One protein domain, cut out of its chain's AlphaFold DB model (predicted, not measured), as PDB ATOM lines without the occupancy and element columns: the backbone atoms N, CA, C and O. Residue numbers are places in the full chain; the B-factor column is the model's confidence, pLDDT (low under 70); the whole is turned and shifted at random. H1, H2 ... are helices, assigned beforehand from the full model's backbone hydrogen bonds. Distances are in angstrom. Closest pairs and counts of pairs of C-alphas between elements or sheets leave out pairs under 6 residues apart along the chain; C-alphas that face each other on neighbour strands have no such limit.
ATOM      1  N   SER A 292     -10.069   2.991   1.218       82.75
ATOM      2  CA  SER A 292      -9.336   3.804   2.201       82.75
ATOM      3  C   SER A 292      -8.385   4.849   1.595       82.75
ATOM      4  O   SER A 292      -8.049   5.822   2.268       82.75
ATOM      5  N   GLN A 293      -7.944   4.669   0.346       86.56
ATOM      6  CA  GLN A 293      -7.112   5.624  -0.396       86.56
ATOM      7  C   GLN A 293      -7.959   6.590  -1.233       86.56
ATOM      8  O   GLN A 293      -7.560   7.739  -1.420       86.56
ATOM      9  N   GLU A 294      -9.133   6.167  -1.708       87.81
ATOM     10  CA  GLU A 294     -10.043   7.038  -2.463       87.81
ATOM     11  C   GLU A 294     -10.551   8.205  -1.599       87.81
ATOM     12  O   GLU A 294     -10.503   9.357  -2.039       87.81
ATOM     13  N   ASP A 295     -10.904   7.948  -0.335       89.62
ATOM     14  CA  ASP A 295     -11.277   8.997   0.626       89.62
ATOM     15  C   ASP A 295     -10.135   9.994   0.900       89.62
ATOM     16  O   ASP A 295     -10.373  11.202   1.008       89.62
ATOM     17  N   GLN A 296      -8.886   9.516   0.974       91.81
ATOM     18  CA  GLN A 296      -7.712  10.372   1.178       91.81
ATOM     19  C   GLN A 296      -7.471  11.280  -0.033       91.81
ATOM     20  O   GLN A 296      -7.371  12.498   0.128       91.81
ATOM     21  N   LEU A 297      -7.486  10.721  -1.247       91.62
ATOM     22  CA  LEU A 297      -7.331  11.478  -2.494       91.62
ATOM     23  C   LEU A 297      -8.477  12.483  -2.705       91.62
ATOM     24  O   LEU A 297      -8.256  13.607  -3.161       91.62
ATOM     25  N   MET A 298      -9.708  12.121  -2.337       90.44
ATOM     26  CA  MET A 298     -10.859  13.028  -2.403       90.44
ATOM     27  C   MET A 298     -10.799  14.137  -1.344       90.44
ATOM     28  O   MET A 298     -11.249  15.257  -1.610       90.44
ATOM     29  N   LYS A 299     -10.219  13.872  -0.167       95.56
ATOM     30  CA  LYS A 299      -9.941  14.895   0.851       95.56
ATOM     31  C   LYS A 299      -8.850  15.865   0.386       95.56
ATOM     32  O   LYS A 299      -9.101  17.069   0.373       95.56
ATOM     33  N   GLU A 300      -7.709  15.357  -0.074       95.62
ATOM     34  CA  GLU A 300      -6.589  16.157  -0.595       95.62
ATOM     35  C   GLU A 300      -7.028  17.034  -1.779       95.62
ATOM     36  O   GLU A 300      -6.767  18.242  -1.824       95.62
ATOM     37  N   LYS A 301      -7.820  16.477  -2.706       97.06
ATOM     38  CA  LYS A 301      -8.408  17.247  -3.807       97.06
ATOM     39  C   LYS A 301      -9.301  18.390  -3.306       97.06
ATOM     40  O   LYS A 301      -9.177  19.517  -3.782       97.06
ATOM     41  N   ARG A 302     -10.172  18.148  -2.319       95.25
ATOM     42  CA  ARG A 302     -11.010  19.204  -1.715       95.25
ATOM     43  C   ARG A 302     -10.178  20.268  -0.992       95.25
ATOM     44  O   ARG A 302     -10.583  21.431  -0.962       95.25
ATOM     45  N   GLU A 303      -9.047  19.897  -0.405       96.38
ATOM     46  CA  GLU A 303      -8.124  20.825   0.258       96.38
ATOM     47  C   GLU A 303      -7.379  21.695  -0.768       96.38
ATOM     48  O   GLU A 303      -7.481  22.920  -0.689       96.38
ATOM     49  N   SER A 304      -6.801  21.110  -1.822       96.25
ATOM     50  CA  SER A 304      -6.186  21.871  -2.927       96.25
ATOM     51  C   SER A 304      -7.177  22.792  -3.663       96.25
ATOM     52  O   SER A 304      -6.844  23.931  -4.008       96.25
ATOM     53  N   GLU A 305      -8.438  22.380  -3.842       95.94
ATOM     54  CA  GLU A 305      -9.492  23.245  -4.389       95.94
ATOM     55  C   GLU A 305      -9.764  24.455  -3.473       95.94
ATOM     56  O   GLU A 305      -9.830  25.593  -3.961       95.94
ATOM     57  N   ARG A 306      -9.843  24.247  -2.147       96.50
ATOM     58  CA  ARG A 306      -9.988  25.322  -1.144       96.50
ATOM     59  C   ARG A 306      -8.786  26.264  -1.132       96.50
ATOM     60  O   ARG A 306      -8.980  27.481  -1.053       96.50
ATOM     61  N   GLU A 307      -7.570  25.744  -1.237       95.12
ATOM     62  CA  GLU A 307      -6.344  26.547  -1.309       95.12
ATOM     63  C   GLU A 307      -6.278  27.371  -2.593       95.12
ATOM     64  O   GLU A 307      -6.064  28.584  -2.531       95.12
ATOM     65  N   SER A 308      -6.593  26.776  -3.748       95.12
ATOM     66  CA  SER A 308      -6.666  27.509  -5.016       95.12
ATOM     67  C   SER A 308      -7.712  28.637  -4.969       95.12
ATOM     68  O   SER A 308      -7.496  29.721  -5.518       95.12
ATOM     69  N   ALA A 309      -8.832  28.425  -4.266       93.69
ATOM     70  CA  ALA A 309      -9.855  29.443  -4.050       93.69
ATOM     71  C   ALA A 309      -9.384  30.554  -3.091       93.69
ATOM     72  O   ALA A 309      -9.700  31.724  -3.323       93.69
ATOM     73  N   ARG A 310      -8.603  30.221  -2.052       91.88
ATOM     74  CA  ARG A 310      -7.947  31.199  -1.163       91.88
ATOM     75  C   ARG A 310      -6.924  32.040  -1.932       91.88
ATOM     76  O   ARG A 310      -7.024  33.264  -1.899       91.88
ATOM     77  N   ALA A 311      -6.037  31.417  -2.707       89.94
ATOM     78  CA  ALA A 311      -5.053  32.107  -3.543       89.94
ATOM     79  C   ALA A 311      -5.718  33.059  -4.557       89.94
ATOM     80  O   ALA A 311      -5.343  34.226  -4.655       89.94
ATOM     81  N   LYS A 312      -6.788  32.617  -5.239       92.56
ATOM     82  CA  LYS A 312      -7.583  33.468  -6.147       92.56
ATOM     83  C   LYS A 312      -8.268  34.645  -5.437       92.56
ATOM     84  O   LYS A 312      -8.465  35.685  -6.060       92.56
ATOM     85  N   ARG A 313      -8.651  34.508  -4.160       83.19
ATOM     86  CA  ARG A 313      -9.196  35.619  -3.353       83.19
ATOM     87  C   ARG A 313      -8.106  36.610  -2.950       83.19
ATOM     88  O   ARG A 313      -8.325  37.808  -3.094       83.19
ATOM     89  N   LEU A 314      -6.943  36.124  -2.515       83.56
ATOM     90  CA  LEU A 314      -5.792  36.973  -2.195       83.56
ATOM     91  C   LEU A 314      -5.343  37.774  -3.423       83.56
ATOM     92  O   LEU A 314      -5.238  38.991  -3.331       83.56
ATOM     93  N   LEU A 315      -5.214  37.131  -4.588       86.94
ATOM     94  CA  LEU A 315      -4.815  37.801  -5.831       86.94
ATOM     95  C   LEU A 315      -5.811  38.893  -6.273       86.94
ATOM     96  O   LEU A 315      -5.408  39.944  -6.766       86.94
ATOM     97  N   LYS A 316      -7.117  38.687  -6.050       79.94
ATOM     98  CA  LYS A 316      -8.136  39.728  -6.276       79.94
ATOM     99  C   LYS A 316      -8.005  40.898  -5.298       79.94
ATOM    100  O   LYS A 316      -8.160  42.037  -5.722       79.94
ATOM    101  N   ASN A 317      -7.704  40.631  -4.026       72.12
ATOM    102  CA  ASN A 317      -7.462  41.691  -3.044       72.12
ATOM    103  C   ASN A 317      -6.180  42.479  -3.376       72.12
ATOM    104  O   ASN A 317      -6.197  43.699  -3.292       72.12
ATOM    105  N   THR A 318      -5.091  41.824  -3.800       74.81
ATOM    106  CA  THR A 318      -3.829  42.521  -4.122       74.81
ATOM    107  C   THR A 318      -3.944  43.425  -5.345       74.81
ATOM    108  O   THR A 318      -3.358  44.499  -5.342       74.81
ATOM    109  N   VAL A 319      -4.714  43.033  -6.370       74.44
ATOM    110  CA  VAL A 319      -4.994  43.915  -7.523       74.44
ATOM    111  C   VAL A 319      -5.789  45.146  -7.081       74.44
ATOM    112  O   VAL A 319      -5.501  46.246  -7.528       74.44
ATOM    113  N   PHE A 320      -6.740  44.979  -6.159       67.31
ATOM    114  CA  PHE A 320      -7.537  46.087  -5.627       67.31
ATOM    115  C   PHE A 320      -6.714  47.076  -4.786       67.31
ATOM    116  O   PHE A 320      -6.935  48.275  -4.872       67.31
ATOM    117  N   ILE A 321      -5.737  46.583  -4.016       68.50
ATOM    118  CA  ILE A 321      -4.802  47.426  -3.248       68.50
ATOM    119  C   ILE A 321      -3.813  48.155  -4.177       68.50
ATOM    120  O   ILE A 321      -3.428  49.282  -3.896       68.50
ATOM    121  N   ALA A 322      -3.403  47.528  -5.286       69.88
ATOM    122  CA  ALA A 322      -2.464  48.120  -6.242       69.88
ATOM    123  C   ALA A 322      -3.101  49.158  -7.192       69.88
ATOM    124  O   ALA A 322      -2.390  50.015  -7.709       69.88
ATOM    125  N   GLU A 323      -4.414  49.082  -7.432       72.50
ATOM    126  CA  GLU A 323      -5.174  49.981  -8.319       72.50
ATOM    127  C   GLU A 323      -6.351  50.646  -7.562       72.50
ATOM    128  O   GLU A 323      -7.514  50.369  -7.879       72.50
ATOM    129  N   PRO A 324      -6.106  51.525  -6.565       64.69
ATOM    130  CA  PRO A 324      -7.175  52.131  -5.756       64.69
ATOM    131  C   PRO A 324      -8.120  53.036  -6.566       64.69
ATOM    132  O   PRO A 324      -9.275  53.214  -6.196       64.69
ATOM    133  N   THR A 325      -7.671  53.556  -7.713       77.06
ATOM    134  CA  THR A 325      -8.475  54.372  -8.641       77.06
ATOM    135  C   THR A 325      -9.544  53.575  -9.400       77.06
ATOM    136  O   THR A 325     -10.361  54.148 -10.124       77.06
ATOM    137  N   ARG A 326      -9.561  52.244  -9.271       77.12
ATOM    138  CA  ARG A 326     -10.496  51.378  -9.985       77.12
ATOM    139  C   ARG A 326     -11.834  51.288  -9.255       77.12
ATOM    140  O   ARG A 326     -11.940  50.635  -8.219       77.12
ATOM    141  N   SER A 327     -12.876  51.859  -9.862       76.00
ATOM    142  CA  SER A 327     -14.233  51.915  -9.299       76.00
ATOM    143  C   SER A 327     -14.695  50.557  -8.730       76.00
ATOM    144  O   SER A 327     -14.613  49.530  -9.422       76.00
ATOM    145  N   PRO A 328     -15.184  50.509  -7.477       75.44
ATOM    146  CA  PRO A 328     -15.459  49.260  -6.780       75.44
ATOM    147  C   PRO A 328     -16.619  48.499  -7.428       75.44
ATOM    148  O   PRO A 328     -17.770  48.917  -7.392       75.44
ATOM    149  N   SER A 329     -16.353  47.296  -7.942       76.06
ATOM    150  CA  SER A 329     -17.377  46.481  -8.620       76.06
ATOM    151  C   SER A 329     -18.452  45.872  -7.693       76.06
ATOM    152  O   SER A 329     -19.152  44.944  -8.103       76.06
ATOM    153  N   SER A 330     -18.523  46.270  -6.417       90.06
ATOM    154  CA  SER A 330     -19.546  45.821  -5.461       90.06
ATOM    155  C   SER A 330     -19.584  46.705  -4.210       90.06
ATOM    156  O   SER A 330     -18.531  47.141  -3.746       90.06
ATOM    157  N   LYS A 331     -20.762  46.829  -3.576       88.38
ATOM    158  CA  LYS A 331     -20.962  47.562  -2.306       88.38
ATOM    159  C   LYS A 331     -20.019  47.141  -1.166       88.38
ATOM    160  O   LYS A 331     -19.704  47.922  -0.278       88.38
ATOM    161  N   LYS A 332     -19.538  45.889  -1.177       84.06
ATOM    162  CA  LYS A 332     -18.556  45.400  -0.190       84.06
ATOM    163  C   LYS A 332     -17.136  45.909  -0.461       84.06
ATOM    164  O   LYS A 332     -16.362  46.052   0.478       84.06
ATOM    165  N   ASN A 333     -16.787  46.142  -1.724       78.06
ATOM    166  CA  ASN A 333     -15.513  46.755  -2.098       78.06
ATOM    167  C   ASN A 333     -15.563  48.276  -1.923       78.06
ATOM    168  O   ASN A 333     -14.563  48.855  -1.539       78.06
ATOM    169  N   GLU A 334     -16.728  48.883  -2.145       84.88
ATOM    170  CA  GLU A 334     -17.014  50.294  -1.863       84.88
ATOM    171  C   GLU A 334     -16.814  50.599  -0.376       84.88
ATOM    172  O   GLU A 334     -15.914  51.358  -0.045       84.88
ATOM    173  N   LYS A 335     -17.493  49.877   0.535       90.81
ATOM    174  CA  LYS A 335     -17.238  50.034   1.978       90.81
ATOM    175  C   LYS A 335     -15.752  49.865   2.339       90.81
ATOM    176  O   LYS A 335     -15.247  50.617   3.152       90.81
ATOM    177  N   ARG A 336     -15.044  48.924   1.705       81.00
ATOM    178  CA  ARG A 336     -13.602  48.728   1.929       81.00
ATOM    179  C   ARG A 336     -12.731  49.873   1.419       81.00
ATOM    180  O   ARG A 336     -11.677  50.073   2.002       81.00
ATOM    181  N   LEU A 337     -13.113  50.570   0.347       84.44
ATOM    182  CA  LEU A 337     -12.403  51.780  -0.074       84.44
ATOM    183  C   LEU A 337     -12.621  52.884   0.947       84.44
ATOM    184  O   LEU A 337     -11.637  53.449   1.389       84.44
ATOM    185  N   ASN A 338     -13.854  53.091   1.411       87.81
ATOM    186  CA  ASN A 338     -14.139  54.072   2.457       87.81
ATOM    187  C   ASN A 338     -13.396  53.727   3.766       87.81
ATOM    188  O   ASN A 338     -12.838  54.609   4.406       87.81
ATOM    189  N   ASP A 339     -13.322  52.444   4.147       86.12
ATOM    190  CA  ASP A 339     -12.527  51.989   5.298       86.12
ATOM    191  C   ASP A 339     -11.014  52.275   5.086       86.12
ATOM    192  O   ASP A 339     -10.327  52.664   6.026       86.12
ATOM    193  N   ILE A 340     -10.484  52.116   3.861       80.69
ATOM    194  CA  ILE A 340      -9.084  52.440   3.502       80.69
ATOM    195  C   ILE A 340      -8.840  53.956   3.468       80.69
ATOM    196  O   ILE A 340      -7.781  54.408   3.893       80.69
ATOM    197  N   GLU A 341      -9.799  54.738   2.981       85.31
ATOM    198  CA  GLU A 341      -9.748  56.198   2.904       85.31
ATOM    199  C   GLU A 341      -9.761  56.810   4.311       85.31
ATOM    200  O   GLU A 341      -8.880  57.606   4.636       85.31
ATOM    201  N   ASN A 342     -10.645  56.328   5.190       86.81
ATOM    202  CA  ASN A 342     -10.655  56.673   6.614       86.81
ATOM    203  C   ASN A 342      -9.314  56.335   7.285       86.81
ATOM    204  O   ASN A 342      -8.723  57.194   7.935       86.81
ATOM    205  N   LEU A 343      -8.777  55.128   7.063       83.00
ATOM    206  CA  LEU A 343      -7.443  54.769   7.559       83.00
ATOM    207  C   LEU A 343      -6.352  55.685   6.985       83.00
ATOM    208  O   LEU A 343      -5.428  56.045   7.703       83.00
ATOM    209  N   SER A 344      -6.440  56.100   5.717       82.12
ATOM    210  CA  SER A 344      -5.462  57.020   5.121       82.12
ATOM    211  C   SER A 344      -5.509  58.418   5.750       82.12
ATOM    212  O   SER A 344      -4.459  59.025   5.948       82.12
ATOM    213  N   MET A 345      -6.697  58.882   6.155       86.81
ATOM    214  CA  MET A 345      -6.884  60.117   6.923       86.81
ATOM    215  C   MET A 345      -6.315  59.989   8.347       86.81
ATOM    216  O   MET A 345      -5.624  60.895   8.806       86.81
ATOM    217  N   GLU A 346      -6.522  58.854   9.023       86.94
ATOM    218  CA  GLU A 346      -5.901  58.561  10.328       86.94
ATOM    219  C   GLU A 346      -4.364  58.481  10.235       86.94
ATOM    220  O   GLU A 346      -3.657  58.975  11.116       86.94
ATOM    221  N   PHE A 347      -3.826  57.913   9.147       83.69
ATOM    222  CA  PHE A 347      -2.385  57.897   8.867       83.69
ATOM    223  C   PHE A 347      -1.827  59.292   8.559       83.69
ATOM    224  O   PHE A 347      -0.703  59.584   8.962       83.69
ATOM    225  N   ALA A 348      -2.592  60.166   7.898       79.81
ATOM    226  CA  ALA A 348      -2.191  61.551   7.637       79.81
ATOM    227  C   ALA A 348      -2.110  62.411   8.915       79.81
ATOM    228  O   ALA A 348      -1.397  63.411   8.929       79.81
ATOM    229  N   GLN A 349      -2.797  62.012   9.991       89.56
ATOM    230  CA  GLN A 349      -2.713  62.651  11.313       89.56
ATOM    231  C   GLN A 349      -1.525  62.160  12.160       89.56
ATOM    232  O   GLN A 349      -1.254  62.727  13.218       89.56
ATOM    233  N   GLN A 350      -0.809  61.111  11.738       89.50
ATOM    234  CA  GLN A 350       0.367  60.628  12.465       89.50
ATOM    235  C   GLN A 350       1.558  61.584  12.289       89.50
ATOM    236  O   GLN A 350       1.751  62.134  11.202       89.50
TER     237      GLN A 350
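This is residues 292 to 350 of the 543 residues of an uncharacterized protein of Acromyrmex echinatior (UniProt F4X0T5). One long, straight helix, H1, makes most of the length, and a short link loops out from its far end to a shorter helix, H2, which runs slantwise past that end and on beyond it. Residues 292 to 316 of H1 stick out at one end and residues 342 to 350 at the other. The 59 printed residues hold two named helices, H1 then H2, and no named strand; the class is all helix. The whole is extended, with a radius of gyration of the C-alphas of 18.1 A and spans of 59 by 26 by 18 A.

H1, residues 292 to 322, and H2, residues 331 to 348, are near each other, with 5 pairs of C-alphas within 10 A but no pair within 8 A. Every O i to N i+4 pair of H2 is within hydrogen-bond range, and 26 of 27 in H1.

H1 measures 45.6 A, from C-alpha 292 at (-9.336, 3.804, 2.201) to C-alpha 322 at (-2.464, 48.120, -6.242). H2 measures 25.4 A and ends with C-alpha 348 at (-2.191, 61.551, 7.637).

The two C-alphas farthest apart, those of Ser 292 and Gln 349, are 59.9 A apart. The printed part has no cut, and its one link, of 8 residues, is short. Its mean pLDDT is 85.0; residues 320 to 322 and 324 are under 70.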